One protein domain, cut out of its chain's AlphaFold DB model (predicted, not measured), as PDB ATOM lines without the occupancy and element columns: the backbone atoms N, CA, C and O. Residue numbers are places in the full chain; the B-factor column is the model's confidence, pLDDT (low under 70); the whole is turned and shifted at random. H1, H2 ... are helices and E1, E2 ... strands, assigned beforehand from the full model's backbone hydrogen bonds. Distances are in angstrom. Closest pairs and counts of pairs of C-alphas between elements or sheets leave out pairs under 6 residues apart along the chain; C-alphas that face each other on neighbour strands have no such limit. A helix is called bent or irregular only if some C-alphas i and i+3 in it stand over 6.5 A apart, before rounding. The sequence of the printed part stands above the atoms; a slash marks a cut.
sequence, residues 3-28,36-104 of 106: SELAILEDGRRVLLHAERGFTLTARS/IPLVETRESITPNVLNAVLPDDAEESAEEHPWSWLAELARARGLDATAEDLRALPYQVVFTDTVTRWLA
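AT A GLANCE: This is residues 3 to 28 and 36 to 104 of the 106 residues of an uncharacterized protein of Micromonospora sp. 15K316 (UniProt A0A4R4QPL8). A bent strand hairpin, E1 and E2, has H2 packed on it, and H3 makes a corner with H2; H1 reaches the end of E2, and H4 lies beyond, near H1's start. The printed part has 95 residues, in order E1, E2, H1, H2, H3, H4, mixed, under half in named elements. It is only just loose, close to compact: radius of gyration of the C-alphas 15.3 A, spans 47 by 35 by 22 A.

HOW THE PARTS SIT: E1, residues 3 to 7, and E2, residues 13 to 20, are an antiparallel hairpin; N 4 and O 17 are 2.8 A apart. The closest C-alphas of E2 and H2, residues 67 to 76, are Leu 16 and Leu 73, 5.8 A. H2 and H3, residues 83 to 88, touch, closest C-alphas Trp 67 and Ala 83, 4.8 A. H1, residues 42 to 53, has 6 of 8 O i to N i+4 pairs within hydrogen-bond range.

IN THESE COORDINATES: E1 begins at C-alpha 3 (198.076, 268.163, 186.416); H4, residues 97 to 102, ends at C-alpha 102 (180.513, 263.190, 185.748). E2 measures 17.7 A, H1 16.7 A.

THE WHOLE: Residues 29 to 35 are cut out, a 6.3 A gap between C-alphas. H1 to H2 is a long link. Residues 25 to 28, 36 to 39 and 55 to 63 have pLDDT under 70.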
ATOM      1  N   SER A   3     197.029 267.311 186.975       87.00
ATOM      2  CA  SER A   3     198.076 268.163 186.416       87.00
ATOM      3  C   SER A   3     198.196 269.437 187.235       87.00
ATOM      4  O   SER A   3     197.187 270.052 187.572       87.00
ATOM      5  N   GLU A   4     199.430 269.826 187.528       86.69
ATOM      6  CA  GLU A   4     199.783 271.024 188.282       86.69
ATOM      7  C   GLU A   4     200.276 272.094 187.309       86.69
ATOM      8  O   GLU A   4     201.160 271.840 186.482       86.69
ATOM      9  N   LEU A   5     199.678 273.285 187.376       90.88
ATOM     10  CA  LEU A   5     199.962 274.395 186.469       90.88
ATOM     11  C   LEU A   5     200.211 275.680 187.257       90.88
ATOM     12  O   LEU A   5     199.494 275.964 188.212       90.88
ATOM     13  N   ALA A   6     201.156 276.493 186.793       88.50
ATOM     14  CA  ALA A   6     201.272 277.889 187.197       88.50
ATOM     15  C   ALA A   6     200.411 278.763 186.276       88.50
ATOM     16  O   ALA A   6     200.439 278.592 185.053       88.50
ATOM     17  N   ILE A   7     199.654 279.698 186.852       90.88
ATOM     18  CA  ILE A   7     198.914 280.721 186.105       90.88
ATOM     19  C   ILE A   7     199.699 282.025 186.217       90.88
ATOM     20  O   ILE A   7     199.927 282.514 187.319       90.88
ATOM     21  N   LEU A   8     200.129 282.559 185.078       88.44
ATOM     22  CA  LEU A   8     200.857 283.823 185.009       88.44
ATOM     23  C   LEU A   8     199.885 285.007 185.073       88.44
ATOM     24  O   LEU A   8     198.688 284.850 184.833       88.44
ATOM     25  N   GLU A   9     200.403 286.207 185.331       86.75
ATOM     26  CA  GLU A   9     199.594 287.437 185.392       86.75
ATOM     27  C   GLU A   9     198.821 287.718 184.095       86.75
ATOM     28  O   GLU A   9     197.712 288.246 184.123       86.75
ATOM     29  N   ASP A  10     199.372 287.313 182.947       88.62
ATOM     30  CA  ASP A  10     198.715 287.423 181.638       88.62
ATOM     31  C   ASP A  10     197.661 286.326 181.375       88.62
ATOM     32  O   ASP A  10     197.101 286.235 180.281       88.62
ATOM     33  N   GLY A  11     197.387 285.479 182.370       86.81
ATOM     34  CA  GLY A  11     196.430 284.380 182.306       86.81
ATOM     35  C   GLY A  11     196.940 283.137 181.577       86.81
ATOM     36  O   GLY A  11     196.216 282.136 181.508       86.81
ATOM     37  N   ARG A  12     198.171 283.145 181.042       90.62
ATOM     38  CA  ARG A  12     198.767 281.943 180.453       90.62
ATOM     39  C   ARG A  12     198.998 280.892 181.528       90.62
ATOM     40  O   ARG A  12     199.367 281.187 182.661       90.62
ATOM     41  N   ARG A  13     198.804 279.638 181.133       91.50
ATOM     42  CA  ARG A  13     199.005 278.472 181.992       91.50
ATOM     43  C   ARG A  13     200.275 277.753 181.573       91.50
ATOM     44  O   ARG A  13     200.412 277.387 180.405       91.50
ATOM     45  N   VAL A  14     201.172 277.523 182.520       90.00
ATOM     46  CA  VAL A  14     202.395 276.744 182.323       90.00
ATOM     47  C   VAL A  14     202.247 275.437 183.077       90.00
ATOM     48  O   VAL A  14     202.088 275.434 184.293       90.00
ATOM     49  N   LEU A  15     202.286 274.318 182.355       91.31
ATOM     50  CA  LEU A  15     202.287 272.997 182.973       91.31
ATOM     51  C   LEU A  15     203.593 272.814 183.750       91.31
ATOM     52  O   LEU A  15     204.667 272.959 183.166       91.31
ATOM     53  N   LEU A  16     203.507 272.476 185.033       87.38
ATOM     54  CA  LEU A  16     204.658 272.128 185.866       87.38
ATOM     55  C   LEU A  16     204.832 270.608 185.890       87.38
ATOM     56  O   LEU A  16     205.903 270.110 185.541       87.38
ATOM     57  N   HIS A  17     203.752 269.878 186.184       85.94
ATOM     58  CA  HIS A  17     203.762 268.422 186.307       85.94
ATOM     59  C   HIS A  17     202.410 267.793 185.917       85.94
ATOM     60  O   HIS A  17     201.368 268.426 186.063       85.94
ATOM     61  N   ALA A  18     202.405 266.561 185.391       85.06
ATOM     62  CA  ALA A  18     201.188 265.908 184.879       85.06
ATOM     63  C   ALA A  18     201.099 264.397 185.126       85.06
ATOM     64  O   ALA A  18     200.126 263.777 184.703       85.06
ATOM     65  N   GLU A  19     202.092 263.790 185.773       79.62
ATOM     66  CA  GLU A  19     202.185 262.325 185.879       79.62
ATOM     67  C   GLU A  19     201.494 261.772 187.134       79.62
ATOM     68  O   GLU A  19     201.623 260.595 187.460       79.62
ATOM     69  N   ARG A  20     200.706 262.607 187.825       81.00
ATOM     70  CA  ARG A  20     199.980 262.244 189.046       81.00
ATOM     71  C   ARG A  20     198.552 261.787 188.749       81.00
ATOM     72  O   ARG A  20     197.924 262.152 187.748       81.00
ATOM     73  N   GLY A  21     197.991 260.996 189.653       81.06
ATOM     74  CA  GLY A  21     196.615 260.528 189.565       81.06
ATOM     75  C   GLY A  21     196.185 259.760 190.805       81.06
ATOM     76  O   GLY A  21     197.013 259.310 191.585       81.06
ATOM     77  N   PHE A  22     194.877 259.595 190.965       77.81
ATOM     78  CA  PHE A  22     194.281 258.756 191.998       77.81
ATOM     79  C   PHE A  22     193.130 257.954 191.396       77.81
ATOM     80  O   PHE A  22     192.589 258.304 190.341       77.81
ATOM     81  N   THR A  23     192.770 256.870 192.075       76.81
ATOM     82  CA  THR A  23     191.626 256.026 191.724       76.81
ATOM     83  C   THR A  23     190.599 256.108 192.843       76.81
ATOM     84  O   THR A  23     190.954 255.996 194.013       76.81
ATOM     85  N   LEU A  24     189.330 256.285 192.483       72.31
ATOM     86  CA  LEU A  24     188.205 256.184 193.409       72.31
ATOM     87  C   LEU A  24     187.506 254.844 193.202       72.31
ATOM     88  O   LEU A  24     187.204 254.469 192.067       72.31
ATOM     89  N   THR A  25     187.214 254.145 194.296       66.38
ATOM     90  CA  THR A  25     186.518 252.853 194.265       66.38
ATOM     91  C   THR A  25     185.219 252.959 195.054       66.38
ATOM     92  O   THR A  25     185.236 253.277 196.243       66.38
ATOM     93  N   ALA A  26     184.087 252.650 194.416       61.91
ATOM     94  CA  ALA A  26     182.812 252.502 195.113       61.91
ATOM     95  C   ALA A  26     182.882 251.304 196.070       61.91
ATOM     96  O   ALA A  26     183.211 250.187 195.661       61.91
ATOM     97  N   ARG A  27     182.582 251.523 197.356       56.84
ATOM     98  CA  ARG A  27     182.510 250.421 198.322       56.84
ATOM     99  C   ARG A  27     181.227 249.620 198.088       56.84
ATOM    100  O   ARG A  27     180.127 250.170 198.091       56.84
ATOM    101  N   SER A  28     181.381 248.310 197.905       55.41
ATOM    102  CA  SER A  28     180.268 247.356 197.943       55.41
ATOM    103  C   SER A  28     179.711 247.276 199.364       55.41
ATOM    104  O   SER A  28     180.482 247.259 200.324       55.41
ATOM    105  N   ILE A  36     176.762 250.947 196.938       55.22
ATOM    106  CA  ILE A  36     176.515 252.332 197.352       55.22
ATOM    107  C   ILE A  36     176.847 253.172 196.117       55.22
ATOM    108  O   ILE A  36     177.987 253.083 195.646       55.22
ATOM    109  N   PRO A  37     175.893 253.934 195.550       55.53
ATOM    110  CA  PRO A  37     176.213 254.849 194.470       55.53
ATOM    111  C   PRO A  37     177.314 255.776 194.969       55.53
ATOM    112  O   PRO A  37     177.170 256.404 196.019       55.53
ATOM    113  N   LEU A  38     178.431 255.820 194.248       61.91
ATOM    114  CA  LEU A  38     179.496 256.763 194.538       61.91
ATOM    115  C   LEU A  38     178.984 258.154 194.133       61.91
ATOM    116  O   LEU A  38     179.155 258.578 192.993       61.91
ATOM    117  N   VAL A  39     178.257 258.814 195.035       64.69
ATOM    118  CA  VAL A  39     177.793 260.191 194.843       64.69
ATOM    119  C   VAL A  39     178.954 261.110 195.203       64.69
ATOM    120  O   VAL A  39     179.022 261.638 196.309       64.69
ATOM    121  N   GLU A  40     179.903 261.257 194.281       73.31
ATOM    122  CA  GLU A  40     180.962 262.252 194.428       73.31
ATOM    123  C   GLU A  40     180.449 263.623 194.011       73.31
ATOM    124  O   GLU A  40     179.913 263.805 192.917       73.31
ATOM    125  N   THR A  41     180.672 264.607 194.874       79.62
ATOM    126  CA  THR A  41     180.560 266.021 194.520       79.62
ATOM    127  C   THR A  41     181.951 266.612 194.325       79.62
ATOM    128  O   THR A  41     182.967 266.003 194.675       79.62
ATOM    129  N   ARG A  42     182.016 267.836 193.792       80.44
ATOM    130  CA  ARG A  42     183.277 268.586 193.678       80.44
ATOM    131  C   ARG A  42     183.972 268.721 195.031       80.44
ATOM    132  O   ARG A  42     185.186 268.561 195.124       80.44
ATOM    133  N   GLU A  43     183.200 268.970 196.078       80.12
ATOM    134  CA  GLU A  43     183.681 269.124 197.448       80.12
ATOM    135  C   GLU A  43     184.257 267.807 197.988       80.12
ATOM    136  O   GLU A  43     185.303 267.827 198.629       80.12
ATOM    137  N   SER A  44     183.633 266.667 197.669       80.19
ATOM    138  CA  SER A  44     184.091 265.333 198.096       80.19
ATOM    139  C   SER A  44     185.380 264.885 197.394       80.19
ATOM    140  O   SER A  44     186.274 264.299 198.009       80.19
ATOM    141  N   ILE A  45     185.540 265.211 196.107       82.31
ATOM    142  CA  ILE A  45     186.712 264.781 195.332       82.31
ATOM    143  C   ILE A  45     187.925 265.713 195.475       82.31
ATOM    144  O   ILE A  45     189.058 265.259 195.327       82.31
ATOM    145  N   THR A  46     187.722 266.994 195.801       84.88
ATOM    146  CA  THR A  46     188.808 267.973 196.023       84.88
ATOM    147  C   THR A  46     189.903 267.471 196.980       84.88
ATOM    148  O   THR A  46     191.065 267.498 196.577       84.88
ATOM    149  N   PRO A  47     189.603 266.953 198.190       81.06
ATOM    150  CA  PRO A  47     190.646 266.441 199.082       81.06
ATOM    151  C   PRO A  47     191.398 265.235 198.497       81.06
ATOM    152  O   PRO A  47     192.595 265.098 198.726       81.06
ATOM    153  N   ASN A  48     190.748 264.393 197.687       82.44
ATOM    154  CA  ASN A  48     191.416 263.278 197.006       82.44
ATOM    155  C   ASN A  48     192.406 263.765 195.935       82.44
ATOM    156  O   ASN A  48     193.490 263.200 195.795       82.44
ATOM    157  N   VAL A  49     192.062 264.835 195.208       83.25
ATOM    158  CA  VAL A  49     192.981 265.490 194.261       83.25
ATOM    159  C   VAL A  49     194.174 266.088 195.006       83.25
ATOM    160  O   VAL A  49     195.307 265.893 194.575       83.25
ATOM    161  N   LEU A  50     193.921 266.785 196.120       81.94
ATOM    162  CA  LEU A  50     194.973 267.395 196.933       81.94
ATOM    163  C   LEU A  50     195.919 266.335 197.505       81.94
ATOM    164  O   LEU A  50     197.127 266.497 197.403       81.94
ATOM    165  N   ASN A  51     195.406 265.202 197.985       79.00
ATOM    166  CA  ASN A  51     196.253 264.096 198.439       79.00
ATOM    167  C   ASN A  51     197.165 263.548 197.331       79.00
ATOM    168  O   ASN A  51     198.303 263.192 197.603       79.00
ATOM    169  N   ALA A  52     196.708 263.510 196.076       78.69
ATOM    170  CA  ALA A  52     197.520 262.998 194.968       78.69
ATOM    171  C   ALA A  52     198.713 263.907 194.601       78.69
ATOM    172  O   ALA A  52     199.650 263.454 193.936       78.69
ATOM    173  N   VAL A  53     198.676 265.189 194.986       78.88
ATOM    174  CA  VAL A  53     199.765 266.157 194.747       78.88
ATOM    175  C   VAL A  53     200.714 266.301 195.933       78.88
ATOM    176  O   VAL A  53     201.795 266.870 195.780       78.88
ATOM    177  N   LEU A  54     200.365 265.738 197.090       75.50
ATOM    178  CA  LEU A  54     201.279 265.672 198.222       75.50
ATOM    179  C   LEU A  54     202.433 264.697 197.929       75.50
ATOM    180  O   LEU A  54     202.292 263.783 197.106       75.50
ATOM    181  N   PRO A  55     203.620 264.923 198.515       67.25
ATOM    182  CA  PRO A  55     204.665 263.911 198.533       67.25
ATOM    183  C   PRO A  55     204.185 262.689 199.327       67.25
ATOM    184  O   PRO A  55     203.500 262.839 200.337       67.25
ATOM    185  N   ASP A  56     204.572 261.486 198.893       65.31
ATOM    186  CA  ASP A  56     204.271 260.253 199.638       65.31
ATOM    187  C   ASP A  56     204.892 260.270 201.051       65.31
ATOM    188  O   ASP A  56     204.359 259.648 201.964       65.31
ATOM    189  N   ASP A  57     205.977 261.033 201.236       60.94
ATOM    190  CA  ASP A  57     206.728 261.189 202.490       60.94
ATOM    191  C   ASP A  57     206.434 262.523 203.204       60.94
ATOM    192  O   ASP A  57     207.308 263.178 203.774       60.94
ATOM    193  N   ALA A  58     205.178 262.976 203.140       59.16
ATOM    194  CA  ALA A  58     204.745 264.227 203.770       59.16
ATOM    195  C   ALA A  58     205.006 264.283 205.291       59.16
ATOM    196  O   ALA A  58     204.977 265.367 205.865       59.16
ATOM    197  N   GLU A  59     205.282 263.146 205.945       57.28
ATOM    198  CA  GLU A  59     205.687 263.103 207.356       57.28
ATOM    199  C   GLU A  59     207.120 263.633 207.590       57.28
ATOM    200  O   GLU A  59     207.405 264.123 208.684       57.28
ATOM    201  N   GLU A  60     208.008 263.599 206.585       56.44
ATOM    202  CA  GLU A  60     209.386 264.116 206.685       56.44
ATOM    203  C   GLU A  60     209.527 265.585 206.248       56.44
ATOM    204  O   GLU A  60     210.432 266.289 206.708       56.44
ATOM    205  N   SER A  61     208.629 266.095 205.399       57.12
ATOM    206  CA  SER A  61     208.644 267.498 204.971       57.12
ATOM    207  C   SER A  61     207.723 268.358 205.839       57.12
ATOM    208  O   SER A  61     206.510 268.196 205.811       57.12
ATOM    209  N   ALA A  62     208.267 269.363 206.533       62.38
ATOM    210  CA  ALA A  62     207.474 270.362 207.269       62.38
ATOM    211  C   ALA A  62     206.648 271.309 206.360       62.38
ATOM    212  O   ALA A  62     206.060 272.280 206.840       62.38
ATOM    213  N   GLU A  63     206.641 271.072 205.045       62.75
ATOM    214  CA  GLU A  63     205.892 271.847 204.062       62.75
ATOM    215  C   GLU A  63     204.522 271.197 203.803       62.75
ATOM    216  O   GLU A  63     204.426 270.002 203.546       62.75
ATOM    217  N   GLU A  64     203.454 272.004 203.810       70.50
ATOM    218  CA  GLU A  64     202.078 271.555 203.514       70.50
ATOM    219  C   GLU A  64     201.917 271.036 202.071       70.50
ATOM    220  O   GLU A  64     201.028 270.242 201.785       70.50
ATOM    221  N   HIS A  65     202.782 271.496 201.167       75.75
ATOM    222  CA  HIS A  65     202.872 271.114 199.758       75.75
ATOM    223  C   HIS A  65     204.344 271.169 199.325       75.75
ATOM    224  O   HIS A  65     205.126 271.883 199.951       75.75
ATOM    225  N   PRO A  66     204.738 270.491 198.231       85.06
ATOM    226  CA  PRO A  66     206.125 270.465 197.770       85.06
ATOM    227  C   PRO A  66     206.514 271.769 197.038       85.06
ATOM    228  O   PRO A  66     206.907 271.753 195.870       85.06
ATOM    229  N   TRP A  67     206.392 272.919 197.712       87.31
ATOM    230  CA  TRP A  67     206.599 274.258 197.144       87.31
ATOM    231  C   TRP A  67     207.999 274.442 196.578       87.31
ATOM    232  O   TRP A  67     208.159 274.955 195.471       87.31
ATOM    233  N   SER A  68     209.006 273.971 197.312       87.81
ATOM    234  CA  SER A  68     210.402 274.014 196.885       87.81
ATOM    235  C   SER A  68     210.619 273.272 195.561       87.81
ATOM    236  O   SER A  68     211.250 273.797 194.644       87.81
ATOM    237  N   TRP A  69     210.015 272.093 195.402       88.56
ATOM    238  CA  TRP A  69     210.083 271.311 194.164       88.56
ATOM    239  C   TRP A  69     209.309 271.962 193.007       88.56
ATOM    240  O   TRP A  69     209.809 272.021 191.883       88.56
ATOM    241  N   LEU A  70     208.121 272.515 193.275       88.31
ATOM    242  CA  LEU A  70     207.340 273.249 192.276       88.31
ATOM    243  C   LEU A  70     208.072 274.503 191.779       88.31
ATOM    244  O   LEU A  70     208.038 274.792 190.582       88.31
ATOM    245  N   ALA A  71     208.775 275.213 192.664       90.50
ATOM    246  CA  ALA A  71     209.590 276.369 192.308       90.50
ATOM    247  C   ALA A  71     210.763 275.985 191.391       90.50
ATOM    248  O   ALA A  71     211.049 276.698 190.430       90.50
ATOM    249  N   GLU A  72     211.420 274.846 191.635       91.50
ATOM    250  CA  GLU A  72     212.454 274.320 190.729       91.50
ATOM    251  C   GLU A  72     211.876 273.964 189.349       91.50
ATOM    252  O   GLU A  72     212.457 274.318 188.321       91.50
ATOM    253  N   LEU A  73     210.697 273.330 189.291       90.81
ATOM    254  CA  LEU A  73     210.016 273.040 188.021       90.81
ATOM    255  C   LEU A  73     209.612 274.315 187.269       90.81
ATOM    256  O   LEU A  73     209.750 274.382 186.045       90.81
ATOM    257  N   ALA A  74     209.122 275.325 187.988       90.38
ATOM    258  CA  ALA A  74     208.763 276.619 187.427       90.38
ATOM    259  C   ALA A  74     209.999 277.316 186.834       90.38
ATOM    260  O   ALA A  74     209.977 277.718 185.666       90.38
ATOM    261  N   ARG A  75     211.112 277.346 187.576       91.44
ATOM    262  CA  ARG A  75     212.403 277.873 187.104       91.44
ATOM    263  C   ARG A  75     212.942 277.117 185.897       91.44
ATOM    264  O   ARG A  75     213.357 277.745 184.924       91.44
ATOM    265  N   ALA A  76     212.833 275.790 185.876       91.19
ATOM    266  CA  ALA A  76     213.188 274.977 184.710       91.19
ATOM    267  C   ALA A  76     212.333 275.288 183.462       91.19
ATOM    268  O   ALA A  76     212.737 274.986 182.338       91.19
ATOM    269  N   ARG A  77     211.159 275.908 183.638       89.19
ATOM    270  CA  ARG A  77     210.272 276.389 182.563       89.19
ATOM    271  C   ARG A  77     210.440 277.882 182.259       89.19
ATOM    272  O   ARG A  77     209.683 278.414 181.451       89.19
ATOM    273  N   GLY A  78     211.440 278.536 182.855       90.38
ATOM    274  CA  GLY A  78     211.754 279.949 182.641       90.38
ATOM    275  C   GLY A  78     210.898 280.917 183.458       90.38
ATOM    276  O   GLY A  78     210.834 282.093 183.112       90.38
ATOM    277  N   LEU A  79     210.225 280.436 184.507       90.75
ATOM    278  CA  LEU A  79     209.485 281.277 185.447       90.75
ATOM    279  C   LEU A  79     210.386 281.662 186.620       90.75
ATOM    280  O   LEU A  79     211.014 280.794 187.222       90.75
ATOM    281  N   ASP A  80     210.426 282.944 186.965       91.31
ATOM    282  CA  ASP A  80     211.108 283.417 188.169       91.31
ATOM    283  C   ASP A  80     210.151 283.300 189.362       91.31
ATOM    284  O   ASP A  80     209.287 284.150 189.560       91.31
ATOM    285  N   ALA A  81     210.218 282.172 190.071       89.25
ATOM    286  CA  ALA A  81     209.341 281.872 191.197       89.25
ATOM    287  C   ALA A  81     210.111 281.180 192.325       89.25
ATOM    288  O   ALA A  81     210.846 280.208 192.097       89.25
ATOM    289  N   THR A  82     209.902 281.656 193.552       91.50
ATOM    290  CA  THR A  82     210.380 281.009 194.776       91.50
ATOM    291  C   THR A  82     209.291 280.145 195.415       91.50
ATOM    292  O   THR A  82     208.110 280.236 195.078       91.50
ATOM    293  N   ALA A  83     209.680 279.292 196.365       89.44
ATOM    294  CA  ALA A  83     208.726 278.516 197.156       89.44
ATOM    295  C   ALA A  83     207.772 279.424 197.956       89.44
ATOM    296  O   ALA A  83     206.587 279.120 198.076       89.44
ATOM    297  N   GLU A  84     208.277 280.552 198.467       89.19
ATOM    298  CA  GLU A  84     207.494 281.531 199.225       89.19
ATOM    299  C   GLU A  84     206.466 282.240 198.337       89.19
ATOM    300  O   GLU A  84     205.309 282.367 198.740       89.19
ATOM    301  N   ASP A  85     206.848 282.610 197.108       89.88
ATOM    302  CA  ASP A  85     205.925 283.203 196.132       89.88
ATOM    303  C   ASP A  85     204.779 282.242 195.809       89.88
ATOM    304  O   ASP A  85     203.611 282.624 195.853       89.88
ATOM    305  N   LEU A  86     205.097 280.972 195.529       88.88
ATOM    306  CA  LEU A  86     204.085 279.961 195.221       88.88
ATOM    307  C   LEU A  86     203.168 279.682 196.418       88.88
ATOM    308  O   LEU A  86     201.961 279.548 196.231       88.88
ATOM    309  N   ARG A  87     203.715 279.649 197.639       87.81
ATOM    310  CA  ARG A  87     202.935 279.462 198.869       87.81
ATOM    311  C   ARG A  87     201.976 280.624 199.140       87.81
ATOM    312  O   ARG A  87     200.921 280.414 199.734       87.81
ATOM    313  N   ALA A  88     202.334 281.842 198.734       88.44
ATOM    314  CA  ALA A  88     201.479 283.018 198.885       88.44
ATOM    315  C   ALA A  88     200.310 283.050 197.881       88.44
ATOM    316  O   ALA A  88     199.356 283.810 198.072       88.44
ATOM    317  N   LEU A  89     200.365 282.238 196.820       87.44
ATOM    318  CA  LEU A  89     199.324 282.152 195.801       87.44
ATOM    319  C   LEU A  89     198.226 281.146 196.182       87.44
ATOM    320  O   LEU A  89     198.476 280.150 196.861       87.44
ATOM    321  N   PRO A  90     196.981 281.362 195.718       85.75
ATOM    322  CA  PRO A  90     195.908 280.408 195.950       85.75
ATOM    323  C   PRO A  90     196.167 279.095 195.198       85.75
ATOM    324  O   PRO A  90     196.283 279.082 193.972       85.75
ATOM    325  N   TYR A  91     196.164 277.972 195.918       84.69
ATOM    326  CA  TYR A  91     196.220 276.637 195.318       84.69
ATOM    327  C   TYR A  91     194.804 276.160 194.963       84.69
ATOM    328  O   TYR A  91     193.998 275.837 195.838       84.69
ATOM    329  N   GLN A  92     194.464 276.164 193.671       86.38
ATOM    330  CA  GLN A  92     193.105 275.893 193.189       86.38
ATOM    331  C   GLN A  92     193.008 274.560 192.446       86.38
ATOM    332  O   GLN A  92     193.777 274.285 191.526       86.38
ATOM    333  N   VAL A  93     191.983 273.769 192.770       86.75
ATOM    334  CA  VAL A  93     191.619 272.573 192.001       86.75
ATOM    335  C   VAL A  93     190.629 272.955 190.904       86.75
ATOM    336  O   VAL A  93     189.529 273.435 191.179       86.75
ATOM    337  N   VAL A  94     191.006 272.718 189.647       88.00
ATOM    338  CA  VAL A  94     190.150 272.962 188.478       88.00
ATOM    339  C   VAL A  94     189.752 271.631 187.849       88.00
ATOM    340  O   VAL A  94     190.599 270.862 187.399       88.00
ATOM    341  N   PHE A  95     188.447 271.368 187.778       85.81
ATOM    342  CA  PHE A  95     187.907 270.186 187.110       85.81
ATOM    343  C   PHE A  95     187.691 270.451 185.621       85.81
ATOM    344  O   PHE A  95     187.134 271.480 185.238       85.81
ATOM    345  N   THR A  96     188.077 269.497 184.776       88.69
ATOM    346  CA  THR A  96     187.743 269.532 183.346       88.69
ATOM    347  C   THR A  96     186.233 269.400 183.134       88.69
ATOM    348  O   THR A  96     185.513 268.925 184.017       88.69
ATOM    349  N   ASP A  97     185.740 269.761 181.948       86.62
ATOM    350  CA  ASP A  97     184.331 269.571 181.574       86.62
ATOM    351  C   ASP A  97     183.873 268.119 181.729       86.62
ATOM    352  O   ASP A  97     182.765 267.859 182.194       86.62
ATOM    353  N   THR A  98     184.743 267.166 181.389       86.00
ATOM    354  CA  THR A  98     184.461 265.735 181.534       86.00
ATOM    355  C   THR A  98     184.207 265.364 182.993       86.00
ATOM    356  O   THR A  98     183.198 264.730 183.292       86.00
ATOM    357  N   VAL A  99     185.085 265.792 183.909       83.50
ATOM    358  CA  VAL A  99     184.923 265.516 185.345       83.50
ATOM    359  C   VAL A  99     183.732 266.289 185.908       83.50
ATOM    360  O   VAL A  99     182.939 265.730 186.653       83.50
ATOM    361  N   THR A 100     183.536 267.539 185.493       86.00
ATOM    362  CA  THR A 100     182.374 268.346 185.888       86.00
ATOM    363  C   THR A 100     181.057 267.679 185.504       86.00
ATOM    364  O   THR A 100     180.142 267.644 186.319       86.00
ATOM    365  N   ARG A 101     180.958 267.128 184.291       84.38
ATOM    366  CA  ARG A 101     179.760 266.417 183.832       84.38
ATOM    367  C   ARG A 101     179.534 265.125 184.606       84.38
ATOM    368  O   ARG A 101     178.392 264.794 184.885       84.38
ATOM    369  N   TRP A 102     180.604 264.408 184.944       82.44
ATOM    370  CA  TRP A 102     180.513 263.190 185.748       82.44
ATOM    371  C   TRP A 102     180.045 263.464 187.186       82.44
ATOM    372  O   TRP A 102     179.282 262.676 187.731       82.44
ATOM    373  N   LEU A 103     180.451 264.597 187.767       80.25
ATOM    374  CA  LEU A 103     180.046 265.036 189.109       80.25
ATOM    375  C   LEU A 103     178.663 265.713 189.148       80.25
ATOM    376  O   LEU A 103     178.175 266.037 190.229       80.25
ATOM    377  N   ALA A 104     178.047 265.992 187.996       76.44
ATOM    378  CA  ALA A 104     176.713 266.571 187.952       76.44
ATOM    379  C   ALA A 104     175.682 265.464 188.247       76.44
ATOM    380  O   ALA A 104     175.621 264.491 187.489       76.44
TER     381      ALA A 104